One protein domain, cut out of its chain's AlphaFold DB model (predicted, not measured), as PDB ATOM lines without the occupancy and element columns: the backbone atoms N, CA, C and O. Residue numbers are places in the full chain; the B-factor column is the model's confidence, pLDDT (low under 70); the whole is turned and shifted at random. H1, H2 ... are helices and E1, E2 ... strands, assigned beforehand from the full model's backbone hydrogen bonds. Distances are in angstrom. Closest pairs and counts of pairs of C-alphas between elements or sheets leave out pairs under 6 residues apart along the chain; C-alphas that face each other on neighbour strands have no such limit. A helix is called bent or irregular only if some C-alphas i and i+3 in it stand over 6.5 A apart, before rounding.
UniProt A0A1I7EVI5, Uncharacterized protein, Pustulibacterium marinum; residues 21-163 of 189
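This is residues 21 to 163 of the 189 residues of an uncharacterized protein of Pustulibacterium marinum (UniProt A0A1I7EVI5). One sheet of six strands folds back on itself into two leaves that face each other, E3 E4 E6 and E2 E5, with E1 as the hinge; it is strongly twisted and curled like part of a barrel. The sheet curls round residues 152 to 162 of H1, which packs on E3 and, with fewer pairs of C-alphas, on E1, and is near E4. The printed part has 143 residues, with six named strands and then one helix along the chain; the sheet order E3 E4 E6 E1 E2 E5 is mixed, and the class is mixed, helices and strands. The whole is compact, with a radius of gyration of the C-alphas of 15.4 A and spans of 44 by 31 by 27 A.

E1, residues 24 to 33, bends by 55 degrees at residue 29. It forms an antiparallel hairpin with E2, residues 38 to 46, where N 31 and O 40 are 2.8 A apart, within hydrogen-bond range. E2 is antiparallel to the edge strand E5, residues 100 to 109, with N 39 and O 108 at 2.9 A. E3, residues 53 to 66, bends by 72 degrees at residue 58 and forms an antiparallel hairpin with E4, residues 72 to 83, with N 55 and O 81 at 2.8 A. E4 is parallel to E6, residues 131 to 138, at 23 degrees, with N 76 and O 133 at 2.9 A. E6 is antiparallel to E1, with N 26 and O 136 at 2.8 A. H1, residues 144 to 162, is on the sheet; its closest C-alphas to E3 are those of Asn 156 and Met 63, 5.8 A apart. In H1, 9 of 15 O i to N i+4 pairs are within range.

E1 begins at C-alpha 24, (35.437, -19.774, -4.421). E3 measures 35.5 A and E4 35.3 A. H1, 21.1 A long, ends at C-alpha 162, (40.462, -12.315, -4.880); it is irregular, with C-alphas 157 and 160 8.1 A apart.

The C-alphas of His 50 and Ser 69 are the two farthest apart, 46.2 A. The printed part has no cut; the links E4 to E5 and E5 to E6 are long. Mean pLDDT of the printed part is 75.2, with 40 residues under 70, among them 21 to 30 and 86 to 106.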
ATOM      1  N   LEU A  21      38.975 -28.088  -1.779       41.47
ATOM      2  CA  LEU A  21      37.865 -27.558  -0.977       41.47
ATOM      3  C   LEU A  21      36.709 -26.976  -1.807       41.47
ATOM      4  O   LEU A  21      35.756 -26.475  -1.215       41.47
ATOM      5  N   GLN A  22      36.801 -26.996  -3.146       55.59
ATOM      6  CA  GLN A  22      35.838 -26.389  -4.087       55.59
ATOM      7  C   GLN A  22      35.376 -24.973  -3.683       55.59
ATOM      8  O   GLN A  22      34.265 -24.542  -3.994       55.59
ATOM      9  N   MET A  23      36.238 -24.239  -2.978       58.69
ATOM     10  CA  MET A  23      35.898 -22.963  -2.369       58.69
ATOM     11  C   MET A  23      36.234 -21.834  -3.330       58.69
ATOM     12  O   MET A  23      37.357 -21.740  -3.832       58.69
ATOM     13  N   LYS A  24      35.264 -20.954  -3.569       65.25
ATOM     14  CA  LYS A  24      35.437 -19.774  -4.421       65.25
ATOM     15  C   LYS A  24      34.895 -18.543  -3.737       65.25
ATOM     16  O   LYS A  24      33.855 -18.628  -3.098       65.25
ATOM     17  N   VAL A  25      35.605 -17.429  -3.894       66.88
ATOM     18  CA  VAL A  25      35.242 -16.123  -3.344       66.88
ATOM     19  C   VAL A  25      34.915 -15.181  -4.498       66.88
ATOM     20  O   VAL A  25      35.667 -15.113  -5.469       66.88
ATOM     21  N   TYR A  26      33.801 -14.469  -4.388       67.88
ATOM     22  CA  TYR A  26      33.285 -13.539  -5.387       67.88
ATOM     23  C   TYR A  26      33.100 -12.169  -4.743       67.88
ATOM     24  O   TYR A  26      32.600 -12.100  -3.620       67.88
ATOM     25  N   ASP A  27      33.476 -11.095  -5.436       66.38
ATOM     26  CA  ASP A  27      33.120  -9.739  -5.010       66.38
ATOM     27  C   ASP A  27      31.680  -9.428  -5.446       66.38
ATOM     28  O   ASP A  27      31.227  -9.818  -6.526       66.38
ATOM     29  N   VAL A  28      30.948  -8.768  -4.562       66.69
ATOM     30  CA  VAL A  28      29.517  -8.521  -4.635       66.69
ATOM     31  C   VAL A  28      29.293  -7.031  -4.762       66.69
ATOM     32  O   VAL A  28      29.835  -6.210  -4.022       66.69
ATOM     33  N   CYS A  29      28.404  -6.673  -5.676       62.66
ATOM     34  CA  CYS A  29      28.004  -5.295  -5.831       62.66
ATOM     35  C   CYS A  29      27.194  -4.830  -4.616       62.66
ATOM     36  O   CYS A  29      26.215  -5.465  -4.221       62.66
ATOM     37  N   GLY A  30      27.551  -3.681  -4.053       62.88
ATOM     38  CA  GLY A  30      26.841  -3.154  -2.900       62.88
ATOM     39  C   GLY A  30      26.978  -1.654  -2.720       62.88
ATOM     40  O   GLY A  30      27.752  -1.008  -3.422       62.88
ATOM     41  N   ALA A  31      26.210  -1.108  -1.783       70.00
ATOM     42  CA  ALA A  31      26.220   0.295  -1.396       70.00
ATOM     43  C   ALA A  31      26.427   0.414   0.114       70.00
ATOM     44  O   ALA A  31      25.651  -0.117   0.906       70.00
ATOM     45  N   PHE A  32      27.482   1.119   0.502       78.12
ATOM     46  CA  PHE A  32      27.787   1.408   1.895       78.12
ATOM     47  C   PHE A  32      27.085   2.696   2.342       78.12
ATOM     48  O   PHE A  32      27.219   3.735   1.695       78.12
ATOM     49  N   ASP A  33      26.381   2.623   3.470       78.38
ATOM     50  CA  ASP A  33      25.857   3.777   4.193       78.38
ATOM     51  C   ASP A  33      26.713   4.033   5.454       78.38
ATOM     52  O   ASP A  33      26.576   3.320   6.459       78.38
ATOM     53  N   PRO A  34      27.597   5.050   5.436       73.69
ATOM     54  CA  PRO A  34      28.455   5.386   6.572       73.69
ATOM     55  C   PRO A  34      27.711   5.970   7.768       73.69
ATOM     56  O   PRO A  34      28.257   5.948   8.871       73.69
ATOM     57  N   VAL A  35      26.503   6.503   7.574       79.00
ATOM     58  CA  VAL A  35      25.697   7.089   8.651       79.00
ATOM     59  C   VAL A  35      24.930   5.987   9.365       79.00
ATOM     60  O   VAL A  35      24.990   5.894  10.589       79.00
ATOM     61  N   ALA A  36      24.263   5.118   8.604       82.00
ATOM     62  CA  ALA A  36      23.516   3.991   9.154       82.00
ATOM     63  C   ALA A  36      24.414   2.822   9.597       82.00
ATOM     64  O   ALA A  36      23.938   1.926  10.293       82.00
ATOM     65  N   LYS A  37      25.701   2.822   9.212       86.12
ATOM     66  CA  LYS A  37      26.650   1.716   9.444       86.12
ATOM     67  C   LYS A  37      26.099   0.398   8.906       86.12
ATOM     68  O   LYS A  37      26.083  -0.638   9.576       86.12
ATOM     69  N   THR A  38      25.615   0.468   7.672       85.88
ATOM     70  CA  THR A  38      25.064  -0.669   6.939       85.88
ATOM     71  C   THR A  38      25.698  -0.770   5.568       85.88
ATOM     72  O   THR A  38      26.078   0.241   4.978       85.88
ATOM     73  N   VAL A  39      25.722  -1.971   5.012       80.88
ATOM     74  CA  VAL A  39      25.960  -2.176   3.587       80.88
ATOM     75  C   VAL A  39      24.775  -2.899   2.973       80.88
ATOM     76  O   VAL A  39      24.248  -3.845   3.548       80.88
ATOM     77  N   GLN A  40      24.329  -2.443   1.812       76.19
ATOM     78  CA  GLN A  40      23.398  -3.191   0.977       76.19
ATOM     79  C   GLN A  40      24.208  -4.002  -0.016       76.19
ATOM     80  O   GLN A  40      25.009  -3.417  -0.737       76.19
ATOM     81  N   ALA A  41      24.003  -5.314  -0.067       71.50
ATOM     82  CA  ALA A  41      24.674  -6.192  -1.017       71.50
ATOM     83  C   ALA A  41      23.651  -6.851  -1.949       71.50
ATOM     84  O   ALA A  41      22.667  -7.435  -1.489       71.50
ATOM     85  N   ASN A  42      23.912  -6.771  -3.256       68.69
ATOM     86  CA  ASN A  42      23.121  -7.403  -4.303       68.69
ATOM     87  C   ASN A  42      23.976  -8.452  -4.993       68.69
ATOM     88  O   ASN A  42      24.994  -8.144  -5.612       68.69
ATOM     89  N   ILE A  43      23.526  -9.695  -4.903       71.19
ATOM     90  CA  ILE A  43      24.293 -10.845  -5.358       71.19
ATOM     91  C   ILE A  43      23.583 -11.409  -6.577       71.19
ATOM     92  O   ILE A  43      22.403 -11.766  -6.512       71.19
ATOM     93  N   MET A  44      24.311 -11.482  -7.685       67.62
ATOM     94  CA  MET A  44      23.832 -12.068  -8.926       67.62
ATOM     95  C   MET A  44      24.616 -13.332  -9.207       67.62
ATOM     96  O   MET A  44      25.841 -13.299  -9.314       67.62
ATOM     97  N   LEU A  45      23.903 -14.442  -9.328       71.56
ATOM     98  CA  LEU A  45      24.496 -15.754  -9.533       71.56
ATOM     99  C   LEU A  45      23.830 -16.445 -10.715       71.56
ATOM    100  O   LEU A  45      22.653 -16.197 -10.981       71.56
ATOM    101  N   PRO A  46      24.536 -17.330 -11.427       70.19
ATOM    102  CA  PRO A  46      23.910 -18.134 -12.461       70.19
ATOM    103  C   PRO A  46      22.860 -19.068 -11.873       70.19
ATOM    104  O   PRO A  46      23.087 -19.659 -10.819       70.19
ATOM    105  N   LYS A  47      21.738 -19.272 -12.565       72.81
ATOM    106  CA  LYS A  47      20.829 -20.369 -12.234       72.81
ATOM    107  C   LYS A  47      21.566 -21.700 -12.297       72.81
ATOM    108  O   LYS A  47      22.312 -21.973 -13.234       72.81
ATOM    109  N   LEU A  48      21.303 -22.519 -11.294       75.75
ATOM    110  CA  LEU A  48      21.865 -23.849 -11.135       75.75
ATOM    111  C   LEU A  48      21.185 -24.830 -12.112       75.75
ATOM    112  O   LEU A  48      19.968 -24.768 -12.313       75.75
ATOM    113  N   LYS A  49      21.967 -25.692 -12.779       71.75
ATOM    114  CA  LYS A  49      21.511 -26.504 -13.929       71.75
ATOM    115  C   LYS A  49      20.506 -27.588 -13.545       71.75
ATOM    116  O   LYS A  49      19.666 -27.952 -14.364       71.75
ATOM    117  N   HIS A  50      20.592 -28.112 -12.328       78.56
ATOM    118  CA  HIS A  50      19.857 -29.298 -11.885       78.56
ATOM    119  C   HIS A  50      18.759 -28.967 -10.867       78.56
ATOM    120  O   HIS A  50      18.311 -29.838 -10.127       78.56
ATOM    121  N   GLY A  51      18.299 -27.711 -10.844       75.75
ATOM    122  CA  GLY A  51      17.236 -27.269  -9.940       75.75
ATOM    123  C   GLY A  51      17.698 -27.034  -8.502       75.75
ATOM    124  O   GLY A  51      16.856 -26.924  -7.612       75.75
ATOM    125  N   GLY A  52      19.012 -26.943  -8.271       81.62
ATOM    126  CA  GLY A  52      19.552 -26.520  -6.988       81.62
ATOM    127  C   GLY A  52      19.214 -25.065  -6.655       81.62
ATOM    128  O   GLY A  52      18.800 -24.276  -7.511       81.62
ATOM    129  N   THR A  53      19.426 -24.686  -5.399       83.88
ATOM    130  CA  THR A  53      19.233 -23.314  -4.918       83.88
ATOM    131  C   THR A  53      20.452 -22.810  -4.162       83.88
ATOM    132  O   THR A  53      21.252 -23.584  -3.632       83.88
ATOM    133  N   TYR A  54      20.573 -21.486  -4.115       81.06
ATOM    134  CA  TYR A  54      21.543 -20.798  -3.281       81.06
ATOM    135  C   TYR A  54      20.909 -20.419  -1.949       81.06
ATOM    136  O   TYR A  54      19.827 -19.833  -1.923       81.06
ATOM    137  N   ASP A  55      21.618 -20.709  -0.867       86.06
ATOM    138  CA  ASP A  55      21.257 -20.328   0.489       86.06
ATOM    139  C   ASP A  55      22.378 -19.473   1.089       86.06
ATOM    140  O   ASP A  55      23.496 -19.948   1.312       86.06
ATOM    141  N   LEU A  56      22.093 -18.187   1.297       83.56
ATOM    142  CA  LEU A  56      23.020 -17.276   1.954       83.56
ATOM    143  C   LEU A  56      22.893 -17.465   3.458       83.56
ATOM    144  O   LEU A  56      21.849 -17.186   4.045       83.56
ATOM    145  N   GLN A  57      23.978 -17.918   4.077       83.88
ATOM    146  CA  GLN A  57      24.036 -18.041   5.521       83.88
ATOM    147  C   GLN A  57      23.818 -16.666   6.170       83.88
ATOM    148  O   GLN A  57      24.296 -15.656   5.651       83.88
ATOM    149  N   PRO A  58      23.122 -16.613   7.319       79.25
ATOM    150  CA  PRO A  58      22.774 -15.350   7.972       79.25
ATOM    151  C   PRO A  58      23.993 -14.617   8.549       79.25
ATOM    152  O   PRO A  58      23.918 -13.425   8.842       79.25
ATOM    153  N   ASP A  59      25.097 -15.337   8.739       88.19
ATOM    154  CA  ASP A  59      26.312 -14.813   9.337       88.19
ATOM    155  C   ASP A  59      27.246 -14.207   8.289       88.19
ATOM    156  O   ASP A  59      27.566 -14.825   7.271       88.19
ATOM    157  N   PHE A  60      27.760 -13.025   8.619       89.50
ATOM    158  CA  PHE A  60      28.789 -12.328   7.860       89.50
ATOM    159  C   PHE A  60      30.033 -12.138   8.720       89.50
ATOM    160  O   PHE A  60      29.931 -11.982   9.938       89.50
ATOM    161  N   TYR A  61      31.198 -12.107   8.082       90.62
ATOM    162  CA  TYR A  61      32.490 -12.057   8.752       90.62
ATOM    163  C   TYR A  61      33.287 -10.828   8.330       90.62
ATOM    164  O   TYR A  61      33.397 -10.523   7.146       90.62
ATOM    165  N   ASN A  62      33.855 -10.134   9.308       89.31
ATOM    166  CA  ASN A  62      34.768  -9.029   9.075       89.31
ATOM    167  C   ASN A  62      36.117  -9.584   8.622       89.31
ATOM    168  O   ASN A  62      36.678 -10.453   9.289       89.31
ATOM    169  N   MET A  63      36.635  -9.045   7.525       85.75
ATOM    170  CA  MET A  63      37.991  -9.273   7.046       85.75
ATOM    171  C   MET A  63      38.632  -7.919   6.754       85.75
ATOM    172  O   MET A  63      37.959  -6.950   6.396       85.75
ATOM    173  N   SER A  64      39.948  -7.823   6.892       78.25
ATOM    174  CA  SER A  64      40.631  -6.566   6.593       78.25
ATOM    175  C   SER A  64      42.083  -6.793   6.250       78.25
ATOM    176  O   SER A  64      42.747  -7.630   6.863       78.25
ATOM    177  N   VAL A  65      42.591  -5.970   5.340       75.25
ATOM    178  CA  VAL A  65      44.016  -5.922   5.037       75.25
ATOM    179  C   VAL A  65      44.472  -4.476   4.955       75.25
ATOM    180  O   VAL A  65      43.846  -3.640   4.302       75.25
ATOM    181  N   THR A  66      45.602  -4.196   5.598       74.56
ATOM    182  CA  THR A  66      46.349  -2.953   5.425       74.56
ATOM    183  C   THR A  66      47.479  -3.211   4.438       74.56
ATOM    184  O   THR A  66      48.299  -4.106   4.637       74.56
ATOM    185  N   ASN A  67      47.511  -2.458   3.341       69.94
ATOM    186  CA  ASN A  67      48.564  -2.608   2.340       69.94
ATOM    187  C   ASN A  67      49.864  -1.888   2.756       69.94
ATOM    188  O   ASN A  67      49.918  -1.170   3.755       69.94
ATOM    189  N   SER A  68      50.914  -2.020   1.943       72.56
ATOM    190  CA  SER A  68      52.209  -1.357   2.168       72.56
ATOM    191  C   SER A  68      52.157   0.178   2.133       72.56
ATOM    192  O   SER A  68      53.068   0.829   2.636       72.56
ATOM    193  N   SER A  69      51.096   0.772   1.578       72.56
ATOM    194  CA  SER A  69      50.823   2.217   1.621       72.56
ATOM    195  C   SER A  69      50.065   2.658   2.879       72.56
ATOM    196  O   SER A  69      49.602   3.795   2.935       72.56
ATOM    197  N   ASN A  70      49.913   1.773   3.869       73.06
ATOM    198  CA  ASN A  70      49.155   1.997   5.100       73.06
ATOM    199  C   ASN A  70      47.671   2.337   4.866       73.06
ATOM    200  O   ASN A  70      47.029   2.988   5.689       73.06
ATOM    201  N   ARG A  71      47.120   1.908   3.724       72.19
ATOM    202  CA  ARG A  71      45.691   2.008   3.436       72.19
ATOM    203  C   ARG A  71      45.012   0.727   3.889       72.19
ATOM    204  O   ARG A  71      45.390  -0.359   3.448       72.19
ATOM    205  N   THR A  72      44.004   0.878   4.738       74.19
ATOM    206  CA  THR A  72      43.157  -0.223   5.192       74.19
ATOM    207  C   THR A  72      41.995  -0.420   4.230       74.19
ATOM    208  O   THR A  72      41.332   0.535   3.825       74.19
ATOM    209  N   PHE A  73      41.770  -1.672   3.860       75.94
ATOM    210  CA  PHE A  73      40.620  -2.117   3.090       75.94
ATOM    211  C   PHE A  73      39.739  -2.962   4.000       75.94
ATOM    212  O   PHE A  73      40.236  -3.858   4.689       75.94
ATOM    213  N   TYR A  74      38.447  -2.653   4.000       80.81
ATOM    214  CA  TYR A  74      37.446  -3.354   4.791       80.81
ATOM    215  C   TYR A  74      36.714  -4.345   3.904       80.81
ATOM    216  O   TYR A  74      36.372  -4.035   2.761       80.81
ATOM    217  N   PHE A  75      36.441  -5.522   4.440       82.81
ATOM    218  CA  PHE A  75      35.754  -6.573   3.719       82.81
ATOM    219  C   PHE A  75      34.703  -7.207   4.624       82.81
ATOM    220  O   PHE A  75      34.945  -7.471   5.802       82.81
ATOM    221  N   ILE A  76      33.536  -7.476   4.057       86.25
ATOM    222  CA  ILE A  76      32.474  -8.245   4.699       86.25
ATOM    223  C   ILE A  76      32.298  -9.514   3.879       86.25
ATOM    224  O   ILE A  76      31.915  -9.437   2.719       86.25
ATOM    225  N   LEU A  77      32.599 -10.672   4.461       87.31
ATOM    226  CA  LEU A  77      32.493 -11.972   3.810       87.31
ATOM    227  C   LEU A  77      31.204 -12.685   4.236       87.31
ATOM    228  O   LEU A  77      31.044 -13.021   5.407       87.31
ATOM    229  N   GLY A  78      30.310 -12.950   3.289       87.94
ATOM    230  CA  GLY A  78      29.182 -13.867   3.447       87.94
ATOM    231  C   GLY A  78      29.538 -15.294   3.026       87.94
ATOM    232  O   GLY A  78      30.491 -15.521   2.276       87.94
ATOM    233  N   VAL A  79      28.748 -16.264   3.483       86.38
ATOM    234  CA  VAL A  79      28.902 -17.675   3.100       86.38
ATOM    235  C   VAL A  79      27.665 -18.140   2.360       86.38
ATOM    236  O   VAL A  79      26.554 -18.059   2.874       86.38
ATOM    237  N   LEU A  80      27.869 -18.657   1.159       82.12
ATOM    238  CA  LEU A  80      26.825 -19.206   0.322       82.12
ATOM    239  C   LEU A  80      26.920 -20.728   0.281       82.12
ATOM    240  O   LEU A  80      27.980 -21.296   0.005       82.12
ATOM    241  N   LYS A  81      25.784 -21.380   0.512       84.06
ATOM    242  CA  LYS A  81      25.609 -22.817   0.331       84.06
ATOM    243  C   LYS A  81      24.814 -23.079  -0.937       84.06
ATOM    244  O   LYS A  81      23.867 -22.363  -1.253       84.06
ATOM    245  N   ILE A  82      25.201 -24.123  -1.659       79.44
ATOM    246  CA  ILE A  82      24.402 -24.681  -2.748       79.44
ATOM    247  C   ILE A  82      23.686 -25.905  -2.188       79.44
ATOM    248  O   ILE A  82      24.308 -26.755  -1.552       79.44
ATOM    249  N   THR A  83      22.380 -25.989  -2.410       82.00
ATOM    250  CA  THR A  83      21.575 -27.149  -2.019       82.00
ATOM    251  C   THR A  83      20.927 -27.763  -3.251       82.00
ATOM    252  O   THR A  83      20.578 -27.052  -4.191       82.00
ATOM    253  N   GLY A  84      20.796 -29.092  -3.279       79.12
ATOM    254  CA  GLY A  84      20.169 -29.804  -4.399       79.12
ATOM    255  C   GLY A  84      21.019 -29.921  -5.673       79.12
ATOM    256  O   GLY A  84      20.511 -30.410  -6.676       79.12
ATOM    257  N   GLU A  85      22.295 -29.523  -5.655       73.06
ATOM    258  CA  GLU A  85      23.215 -29.672  -6.788       73.06
ATOM    259  C   GLU A  85      24.651 -29.937  -6.308       73.06
ATOM    260  O   GLU A  85      25.048 -29.481  -5.238       73.06
ATOM    261  N   THR A  86      25.430 -30.686  -7.094       69.19
ATOM    262  CA  THR A  86      26.869 -30.865  -6.856       69.19
ATOM    263  C   THR A  86      27.586 -29.542  -7.089       69.19
ATOM    264  O   THR A  86      27.323 -28.874  -8.089       69.19
ATOM    265  N   ILE A  87      28.528 -29.182  -6.216       64.06
ATOM    266  CA  ILE A  87      29.335 -27.975  -6.400       64.06
ATOM    267  C   ILE A  87      30.076 -28.077  -7.741       64.06
ATOM    268  O   ILE A  87      30.922 -28.950  -7.950       64.06
ATOM    269  N   GLN A  88      29.721 -27.180  -8.656       58.84
ATOM    270  CA  GLN A  88      30.373 -26.992  -9.945       58.84
ATOM    271  C   GLN A  88      31.040 -25.625  -9.970       58.84
ATOM    272  O   GLN A  88      30.617 -24.689  -9.284       58.84
ATOM    273  N   ASP A  89      32.079 -25.502 -10.788       56.75
ATOM    274  CA  ASP A  89      32.706 -24.217 -11.021       56.75
ATOM    275  C   ASP A  89      31.717 -23.274 -11.727       56.75
ATOM    276  O   ASP A  89      31.332 -23.492 -12.875       56.75
ATOM    277  N   LEU A  90      31.320 -22.190 -11.052       55.91
ATOM    278  CA  LEU A  90      30.443 -21.185 -11.654       55.91
ATOM    279  C   LEU A  90      31.057 -20.508 -12.892       55.91
ATOM    280  O   LEU A  90      30.313 -20.016 -13.735       55.91
ATOM    281  N   ALA A  91      32.385 -20.505 -13.044       54.38
ATOM    282  CA  ALA A  91      33.060 -19.996 -14.237       54.38
ATOM    283  C   ALA A  91      32.827 -20.876 -15.479       54.38
ATOM    284  O   ALA A  91      33.008 -20.413 -16.604       54.38
ATOM    285  N   GLU A  92      32.394 -22.129 -15.303       56.00
ATOM    286  CA  GLU A  92      32.021 -23.017 -16.412       56.00
ATOM    287  C   GLU A  92      30.641 -22.682 -16.999       56.00
ATOM    288  O   GLU A  92      30.249 -23.217 -18.044       56.00
ATOM    289  N   TYR A  93      29.883 -21.790 -16.357       54.84
ATOM    290  CA  TYR A  93      28.649 -21.262 -16.914       54.84
ATOM    291  C   TYR A  93      29.004 -20.186 -17.950       54.84
ATOM    292  O   TYR A  93      29.544 -19.131 -17.625       54.84
ATOM    293  N   LYS A  94      28.713 -20.453 -19.230       53.97
ATOM    294  CA  LYS A  94      28.916 -19.479 -20.314       53.97
ATOM    295  C   LYS A  94      27.937 -18.315 -20.162       53.97
ATOM    296  O   LYS A  94      26.735 -18.537 -20.255       53.97
ATOM    297  N   THR A  95      28.458 -17.104 -19.947       53.34
ATOM    298  CA  THR A  95      27.723 -15.876 -19.567       53.34
ATOM    299  C   THR A  95      26.561 -15.485 -20.477       53.34
ATOM    300  O   THR A  95      25.604 -14.876 -20.018       53.34
ATOM    301  N   ASP A  96      26.624 -15.837 -21.756       50.25
ATOM    302  CA  ASP A  96      25.615 -15.549 -22.779       50.25
ATOM    303  C   ASP A  96      24.371 -16.453 -22.707       50.25
ATOM    304  O   ASP A  96      23.363 -16.161 -23.348       50.25
ATOM    305  N   MET A  97      24.413 -17.522 -21.909       48.91
ATOM    306  CA  MET A  97      23.307 -18.474 -21.731       48.91
ATOM    307  C   MET A  97      22.822 -18.568 -20.278       48.91
ATOM    308  O   MET A  97      22.103 -19.501 -19.918       48.91
ATOM    309  N   ILE A  98      23.220 -17.620 -19.428       55.75
ATOM    310  CA  ILE A  98      22.918 -17.646 -17.998       55.75
ATOM    311  C   ILE A  98      21.642 -16.867 -17.720       55.75
ATOM    312  O   ILE A  98      21.582 -15.651 -17.890       55.75
ATOM    313  N   GLU A  99      20.644 -17.556 -17.186       61.47
ATOM    314  CA  GLU A  99      19.598 -16.880 -16.433       61.47
ATOM    315  C   GLU A  99      20.147 -16.547 -15.039       61.47
ATOM    316  O   GLU A  99      20.646 -17.431 -14.344       61.47
ATOM    317  N   LEU A 100      20.115 -15.274 -14.645       63.59
ATOM    318  CA  LEU A 100      20.681 -14.821 -13.373       63.59
ATOM    319  C   LEU A 100      19.633 -14.890 -12.259       63.59
ATOM    320  O   LEU A 100      18.555 -14.306 -12.359       63.59
ATOM    321  N   THR A 101      19.982 -15.556 -11.162       65.44
ATOM    322  CA  THR A 101      19.260 -15.485  -9.894       65.44
ATOM    323  C   THR A 101      19.787 -14.305  -9.093       65.44
ATOM    324  O   THR A 101      20.980 -14.211  -8.804       65.44
ATOM    325  N   THR A 102      18.878 -13.410  -8.713       66.50
ATOM    326  CA  THR A 102      19.172 -12.328  -7.771       66.50
ATOM    327  C   THR A 102      18.800 -12.797  -6.375       66.50
ATOM    328  O   THR A 102      17.640 -13.132  -6.128       66.50
ATOM    329  N   LEU A 103      19.774 -12.836  -5.468       68.12
ATOM    330  CA  LEU A 103      19.468 -12.997  -4.049       68.12
ATOM    331  C   LEU A 103      18.971 -11.655  -3.490       68.12
ATOM    332  O   LEU A 103      19.439 -10.611  -3.953       68.12
ATOM    333  N   PRO A 104      18.015 -11.656  -2.541       66.69
ATOM    334  CA  PRO A 104      17.417 -10.429  -2.026       66.69
ATOM    335  C   PRO A 104      18.478  -9.431  -1.564       66.69
ATOM    336  O   PRO A 104      19.456  -9.834  -0.932       66.69
ATOM    337  N   ASN A 105      18.252  -8.139  -1.827       63.94
ATOM    338  CA  ASN A 105      19.079  -7.064  -1.281       63.94
ATOM    339  C   ASN A 105      19.089  -7.203   0.245       63.94
ATOM    340  O   ASN A 105      18.092  -6.909   0.911       63.94
ATOM    341  N   SER A 106      20.201  -7.675   0.796       68.12
ATOM    342  CA  SER A 106      20.361  -7.790   2.239       68.12
ATOM    343  C   SER A 106      21.042  -6.522   2.731       68.12
ATOM    344  O   SER A 106      22.124  -6.156   2.274       68.12
ATOM    345  N   SER A 107      20.360  -5.803   3.624       80.56
ATOM    346  CA  SER A 107      21.001  -4.743   4.396       80.56
ATOM    347  C   SER A 107      21.719  -5.401   5.566       80.56
ATOM    348  O   SER A 107      21.082  -5.961   6.459       80.56
ATOM    349  N   ILE A 108      23.043  -5.369   5.536       85.38
ATOM    350  CA  ILE A 108      23.914  -5.951   6.549       85.38
ATOM    351  C   ILE A 108      24.339  -4.817   7.477       85.38
ATOM    352  O   ILE A 108      25.054  -3.901   7.068       85.38
ATOM    353  N   SER A 109      23.895  -4.861   8.733       90.25
ATOM    354  CA  SER A 109      24.389  -3.943   9.762       90.25
ATOM    355  C   SER A 109      25.787  -4.352  10.204       90.25
ATOM    356  O   SER A 109      26.026  -5.526  10.474       90.25
ATOM    357  N   PHE A 110      26.695  -3.386  10.361       89.81
ATOM    358  CA  PHE A 110      28.057  -3.647  10.843       89.81
ATOM    359  C   PHE A 110      28.077  -4.272  12.238       89.81
ATOM    360  O   PHE A 110      28.957  -5.068  12.541       89.81
ATOM    361  N   SER A 111      27.063  -3.982  13.056       90.25
ATOM    362  CA  SER A 111      26.884  -4.600  14.373       90.25
ATOM    363  C   SER A 111      26.584  -6.106  14.322       90.25
ATOM    364  O   SER A 111      26.829  -6.806  15.301       90.25
ATOM    365  N   ALA A 112      26.072  -6.610  13.195       88.81
ATOM    366  CA  ALA A 112      25.770  -8.024  12.988       88.81
ATOM    367  C   ALA A 112      26.943  -8.800  12.365       88.81
ATOM    368  O   ALA A 112      26.889 -10.027  12.275       88.81
ATOM    369  N   VAL A 113      28.003  -8.108  11.931       90.25
ATOM    370  CA  VAL A 113      29.175  -8.740  11.321       90.25
ATOM    371  C   VAL A 113      30.073  -9.315  12.417       90.25
ATOM    372  O   VAL A 113      30.539  -8.609  13.310       90.25
ATOM    373  N   LYS A 114      30.335 -10.620  12.344       91.50
ATOM    374  CA  LYS A 114      31.175 -11.353  13.294       91.50
ATOM    375  C   LYS A 114      32.655 -11.090  13.023       91.50
ATOM    376  O   LYS A 114      33.074 -10.986  11.875       91.50
ATOM    377  N   ASN A 115      33.473 -11.065  14.073       89.25
ATOM    378  CA  ASN A 115      34.928 -10.904  13.968       89.25
ATOM    379  C   ASN A 115      35.674 -12.056  14.669       89.25
ATOM    380  O   ASN A 115      36.312 -11.849  15.700       89.25
ATOM    381  N   PRO A 116      35.557 -13.293  14.158       84.25
ATOM    382  CA  PRO A 116      36.098 -14.469  14.836       84.25
ATOM    383  C   PRO A 116      37.633 -14.528  14.820       84.25
ATOM    384  O   PRO A 116      38.225 -15.164  15.684       84.25
ATOM    385  N   LEU A 117      38.280 -13.834  13.878       85.06
ATOM    386  CA  LEU A 117      39.739 -13.767  13.761       85.06
ATOM    387  C   LEU A 117      40.372 -12.710  14.689       85.06
ATOM    388  O   LEU A 117      41.577 -12.479  14.617       85.06
ATOM    389  N   ASN A 118      39.579 -12.050  15.547       81.25
ATOM    390  CA  ASN A 118      40.023 -10.962  16.432       81.25
ATOM    391  C   ASN A 118      40.802  -9.865  15.688       81.25
ATOM    392  O   ASN A 118      41.813  -9.347  16.165       81.25
ATOM    393  N   ILE A 119      40.339  -9.507  14.493       78.81
ATOM    394  CA  ILE A 119      40.961  -8.466  13.685       78.81
ATOM    395  C   ILE A 119      40.758  -7.127  14.399       78.81
ATOM    396  O   ILE A 119      39.623  -6.729  14.649       78.81
ATOM    397  N   ASN A 120      41.839  -6.402  14.692       69.75
ATOM    398  CA  ASN A 120      41.802  -5.119  15.417       69.75
ATOM    399  C   ASN A 120      41.159  -3.951  14.637       69.75
ATOM    400  O   ASN A 120      41.278  -2.796  15.038       69.75
ATOM    401  N   ILE A 121      40.508  -4.230  13.511       76.81
ATOM    402  CA  ILE A 121      39.897  -3.236  12.635       76.81
ATOM    403  C   ILE A 121      38.381  -3.319  12.808       76.81
ATOM    404  O   ILE A 121      37.748  -4.301  12.424       76.81
ATOM    405  N   ASP A 122      37.808  -2.278  13.408       80.56
ATOM    406  CA  ASP A 122      36.374  -2.167  13.663       80.56
ATOM    407  C   ASP A 122      35.649  -1.567  12.452       80.56
ATOM    408  O   ASP A 122      35.895  -0.420  12.071       80.56
ATOM    409  N   LEU A 123      34.707  -2.315  11.876       82.69
ATOM    410  CA  LEU A 123      33.859  -1.844  10.777       82.69
ATOM    411  C   LEU A 123      33.038  -0.609  11.169       82.69
ATOM    412  O   LEU A 123      32.771   0.244  10.324       82.69
ATOM    413  N   ASN A 124      32.681  -0.443  12.447       84.38
ATOM    414  CA  ASN A 124      31.950   0.742  12.904       84.38
ATOM    415  C   ASN A 124      32.799   2.014  12.826       84.38
ATOM    416  O   ASN A 124      32.240   3.112  12.742       84.38
ATOM    417  N   SER A 125      34.127   1.891  12.765       83.56
ATOM    418  CA  SER A 125      35.023   3.025  12.534       83.56
ATOM    419  C   SER A 125      35.100   3.459  11.064       83.56
ATOM    420  O   SER A 125      35.556   4.568  10.794       83.56
ATOM    421  N   ALA A 126      34.587   2.650  10.123       79.19
ATOM    422  CA  ALA A 126      34.648   2.953   8.697       79.19
ATOM    423  C   ALA A 126      33.905   4.254   8.343       79.19
ATOM    424  O   ALA A 126      32.799   4.545   8.820       79.19
ATOM    425  N   THR A 127      34.526   5.033   7.471       77.12
ATOM    426  CA  THR A 127      34.124   6.367   7.028       77.12
ATOM    427  C   THR A 127      33.802   6.366   5.537       77.12
ATOM    428  O   THR A 127      34.138   5.439   4.808       77.12
ATOM    429  N   ALA A 128      33.204   7.450   5.039       71.31
ATOM    430  CA  ALA A 128      32.891   7.597   3.614       71.31
ATOM    431  C   ALA A 128      34.126   7.588   2.681       71.31
ATOM    432  O   ALA A 128      33.965   7.481   1.468       71.31
ATOM    433  N   GLN A 129      35.338   7.753   3.221       69.44
ATOM    434  CA  GLN A 129      36.589   7.714   2.451       69.44
ATOM    435  C   GLN A 129      37.179   6.303   2.362       69.44
ATOM    436  O   GLN A 129      38.042   6.046   1.518       69.44
ATOM    437  N   ASP A 130      36.723   5.397   3.225       72.06
ATOM    438  CA  ASP A 130      37.193   4.025   3.255       72.06
ATOM    439  C   ASP A 130      36.638   3.225   2.081       72.06
ATOM    440  O   ASP A 130      35.605   3.535   1.485       72.06
ATOM    441  N   THR A 131      37.369   2.176   1.716       70.31
ATOM    442  CA  THR A 131      36.930   1.231   0.689       70.31
ATOM    443  C   THR A 131      36.458  -0.031   1.378       70.31
ATOM    444  O   THR A 131      37.241  -0.699   2.056       70.31
ATOM    445  N   LEU A 132      35.171  -0.315   1.208       75.62
ATOM    446  CA  LEU A 132      34.508  -1.491   1.739       75.62
ATOM    447  C   LEU A 132      34.086  -2.394   0.582       75.62
ATOM    448  O   LEU A 132      33.430  -1.935  -0.351       75.62
ATOM    449  N   HIS A 133      34.467  -3.660   0.664       76.56
ATOM    450  CA  HIS A 133      34.103  -4.706  -0.284       76.56
ATOM    451  C   HIS A 133      33.167  -5.708   0.389       76.56
ATOM    452  O   HIS A 133      33.339  -6.041   1.563       76.56
ATOM    453  N   CYS A 134      32.184  -6.207  -0.350       77.69
ATOM    454  CA  CYS A 134      31.350  -7.315   0.099       77.69
ATOM    455  C   CYS A 134      31.751  -8.543  -0.694       77.69
ATOM    456  O   CYS A 134      31.632  -8.556  -1.907       77.69
ATOM    457  N   LEU A 135      32.227  -9.575  -0.019       79.31
ATOM    458  CA  LEU A 135      32.629 -10.818  -0.643       79.31
ATOM    459  C   LEU A 135      31.644 -11.919  -0.273       79.31
ATOM    460  O   LEU A 135      31.047 -11.901   0.801       79.31
ATOM    461  N   ILE A 136      31.522 -12.923  -1.126       78.25
ATOM    462  CA  ILE A 136      30.827 -14.168  -0.808       78.25
ATOM    463  C   ILE A 136      31.731 -15.331  -1.119       78.25
ATOM    464  O   ILE A 136      32.262 -15.397  -2.224       78.25
ATOM    465  N   MET A 137      31.858 -16.268  -0.180       81.75
ATOM    466  CA  MET A 137      32.455 -17.563  -0.475       81.75
ATOM    467  C   MET A 137      31.413 -18.655  -0.648       81.75
ATOM    468  O   MET A 137      30.424 -18.702   0.077       81.75
ATOM    469  N   HIS A 138      31.680 -19.580  -1.557       75.25
ATOM    470  CA  HIS A 138      30.957 -20.839  -1.644       75.25
ATOM    471  C   HIS A 138      31.641 -21.874  -0.757       75.25
ATOM    472  O   HIS A 138      32.802 -22.206  -0.995       75.25
ATOM    473  N   GLN A 139      30.930 -22.370   0.257       75.38
ATOM    474  CA  GLN A 139      31.406 -23.467   1.099       75.38
ATOM    475  C   GLN A 139      30.220 -24.205   1.740       75.38
ATOM    476  O   GLN A 139      29.543 -23.672   2.620       75.38
ATOM    477  N   GLN A 140      29.956 -25.431   1.280       72.69
ATOM    478  CA  GLN A 140      28.768 -26.210   1.651       72.69
ATOM    479  C   GLN A 140      28.787 -26.624   3.125       72.69
ATOM    480  O   GLN A 140      27.799 -26.433   3.841       72.69
ATOM    481  N   ASP A 141      29.948 -27.074   3.595       75.81
ATOM    482  CA  ASP A 141      30.135 -27.584   4.953       75.81
ATOM    483  C   ASP A 141      30.790 -26.547   5.870       75.81
ATOM    484  O   ASP A 141      31.466 -26.892   6.836       75.81
ATOM    485  N   PHE A 142      30.608 -25.252   5.576       84.06
ATOM    486  CA  PHE A 142      31.152 -24.212   6.438       84.06
ATOM    487  C   PHE A 142      30.502 -24.284   7.818       84.06
ATOM    488  O   PHE A 142      29.296 -24.052   7.970       84.06
ATOM    489  N   ASP A 143      31.339 -24.556   8.810       85.50
ATOM    490  CA  ASP A 143      31.027 -24.486  10.224       85.50
ATOM    491  C   ASP A 143      32.201 -23.817  10.933       85.50
ATOM    492  O   ASP A 143      33.330 -24.311  10.923       85.50
ATOM    493  N   LEU A 144      31.923 -22.677  11.563       85.50
ATOM    494  CA  LEU A 144      32.925 -21.898  12.280       85.50
ATOM    495  C   LEU A 144      33.629 -22.727  13.368       85.50
ATOM    496  O   LEU A 144      34.819 -22.534  13.599       85.50
ATOM    497  N   ASN A 145      32.920 -23.664  14.003       84.81
ATOM    498  CA  ASN A 145      33.463 -24.496  15.080       84.81
ATOM    499  C   ASN A 145      34.215 -25.733  14.572       84.81
ATOM    500  O   ASN A 145      34.831 -26.437  15.370       84.81
ATOM    501  N   ASN A 146      34.159 -26.016  13.269       84.81
ATOM    502  CA  ASN A 146      34.726 -27.221  12.676       84.81
ATOM    503  C   ASN A 146      35.498 -26.885  11.391       84.81
ATOM    504  O   ASN A 146      35.019 -27.089  10.278       84.81
ATOM    505  N   GLY A 147      36.694 -26.313  11.554       80.62
ATOM    506  CA  GLY A 147      37.591 -25.948  10.448       80.62
ATOM    507  C   GLY A 147      37.231 -24.649   9.714       80.62
ATOM    508  O   GLY A 147      38.015 -24.169   8.900       80.62
ATOM    509  N   GLY A 148      36.087 -24.025  10.016       84.88
ATOM    510  CA  GLY A 148      35.700 -22.745   9.421       84.88
ATOM    511  C   GLY A 148      36.658 -21.599   9.754       84.88
ATOM    512  O   GLY A 148      36.899 -20.758   8.895       84.88
ATOM    513  N   LEU A 149      37.254 -21.574  10.952       87.88
ATOM    514  CA  LEU A 149      38.269 -20.571  11.312       87.88
ATOM    515  C   LEU A 149      39.486 -20.616  10.381       87.88
ATOM    516  O   LEU A 149      39.863 -19.578   9.842       87.88
ATOM    517  N   ASP A 150      40.029 -21.806  10.118       81.62
ATOM    518  CA  ASP A 150      41.186 -21.988   9.232       81.62
ATOM    519  C   ASP A 150      40.880 -21.488   7.810       81.62
ATOM    520  O   ASP A 150      41.704 -20.847   7.157       81.62
ATOM    521  N   ILE A 151      39.652 -21.723   7.339       82.94
ATOM    522  CA  ILE A 151      39.160 -21.204   6.057       82.94
ATOM    523  C   ILE A 151      39.158 -19.670   6.053       82.94
ATOM    524  O   ILE A 151      39.647 -19.053   5.104       82.94
ATOM    525  N   LEU A 152      38.617 -19.049   7.105       86.38
ATOM    526  CA  LEU A 152      38.579 -17.594   7.228       86.38
ATOM    527  C   LEU A 152      39.994 -16.996   7.277       86.38
ATOM    528  O   LEU A 152      40.231 -15.974   6.637       86.38
ATOM    529  N   GLU A 153      40.940 -17.636   7.970       83.44
ATOM    530  CA  GLU A 153      42.347 -17.211   8.013       83.44
ATOM    531  C   GLU A 153      43.004 -17.252   6.630       83.44
ATOM    532  O   GLU A 153      43.644 -16.279   6.219       83.44
ATOM    533  N   ILE A 154      42.802 -18.343   5.882       80.31
ATOM    534  CA  ILE A 154      43.307 -18.483   4.510       80.31
ATOM    535  C   ILE A 154      42.744 -17.374   3.622       80.31
ATOM    536  O   ILE A 154      43.502 -16.740   2.881       80.31
ATOM    537  N   ILE A 155      41.436 -17.114   3.699       80.88
ATOM    538  CA  ILE A 155      40.804 -16.063   2.899       80.88
ATOM    539  C   ILE A 155      41.359 -14.694   3.285       80.88
ATOM    540  O   ILE A 155      41.766 -13.950   2.396       80.88
ATOM    541  N   ASN A 156      41.434 -14.367   4.578       82.00
ATOM    542  CA  ASN A 156      41.941 -13.076   5.044       82.00
ATOM    543  C   ASN A 156      43.394 -12.837   4.596       82.00
ATOM    544  O   ASN A 156      43.716 -11.761   4.093       82.00
ATOM    545  N   GLY A 157      44.257 -13.855   4.697       76.88
ATOM    546  CA  GLY A 157      45.653 -13.775   4.256       76.88
ATOM    547  C   GLY A 157      45.822 -13.584   2.745       76.88
ATOM    548  O   GLY A 157      46.827 -13.032   2.301       76.88
ATOM    549  N   ASN A 158      44.829 -13.992   1.951       73.12
ATOM    550  CA  ASN A 158      44.859 -13.918   0.490       73.12
ATOM    551  C   ASN A 158      43.833 -12.936  -0.090       73.12
ATOM    552  O   ASN A 158      43.664 -12.892  -1.308       73.12
ATOM    553  N   ILE A 159      43.162 -12.125   0.732       73.31
ATOM    554  CA  ILE A 159      41.949 -11.409   0.311       73.31
ATOM    555  C   ILE A 159      42.179 -10.453  -0.866       73.31
ATOM    556  O   ILE A 159      41.342 -10.338  -1.758       73.31
ATOM    557  N   LEU A 160      43.369  -9.847  -0.930       69.25
ATOM    558  CA  LEU A 160      43.775  -8.965  -2.027       69.25
ATOM    559  C   LEU A 160      43.935  -9.694  -3.371       69.25
ATOM    560  O   LEU A 160      43.820  -9.070  -4.421       69.25
ATOM    561  N   SER A 161      44.193 -11.004  -3.358       67.56
ATOM    562  CA  SER A 161      44.275 -11.810  -4.582       67.56
ATOM    563  C   SER A 161      42.901 -12.064  -5.209       67.56
ATOM    564  O   SER A 161      42.810 -12.182  -6.428       67.56
ATOM    565  N   TYR A 162      41.829 -12.072  -4.404       61.31
ATOM    566  CA  TYR A 162      40.462 -12.315  -4.880       61.31
ATOM    567  C   TYR A 162      39.814 -11.090  -5.535       61.31
ATOM    568  O   TYR A 162      38.870 -11.246  -6.302       61.31
ATOM    569  N   ILE A 163      40.332  -9.885  -5.284       56.38
ATOM    570  CA  ILE A 163      39.815  -8.630  -5.862       56.38
ATOM    571  C   ILE A 163      40.608  -8.141  -7.088       56.38
ATOM    572  O   ILE A 163      40.299  -7.093  -7.649       56.38
TER     573      ILE A 163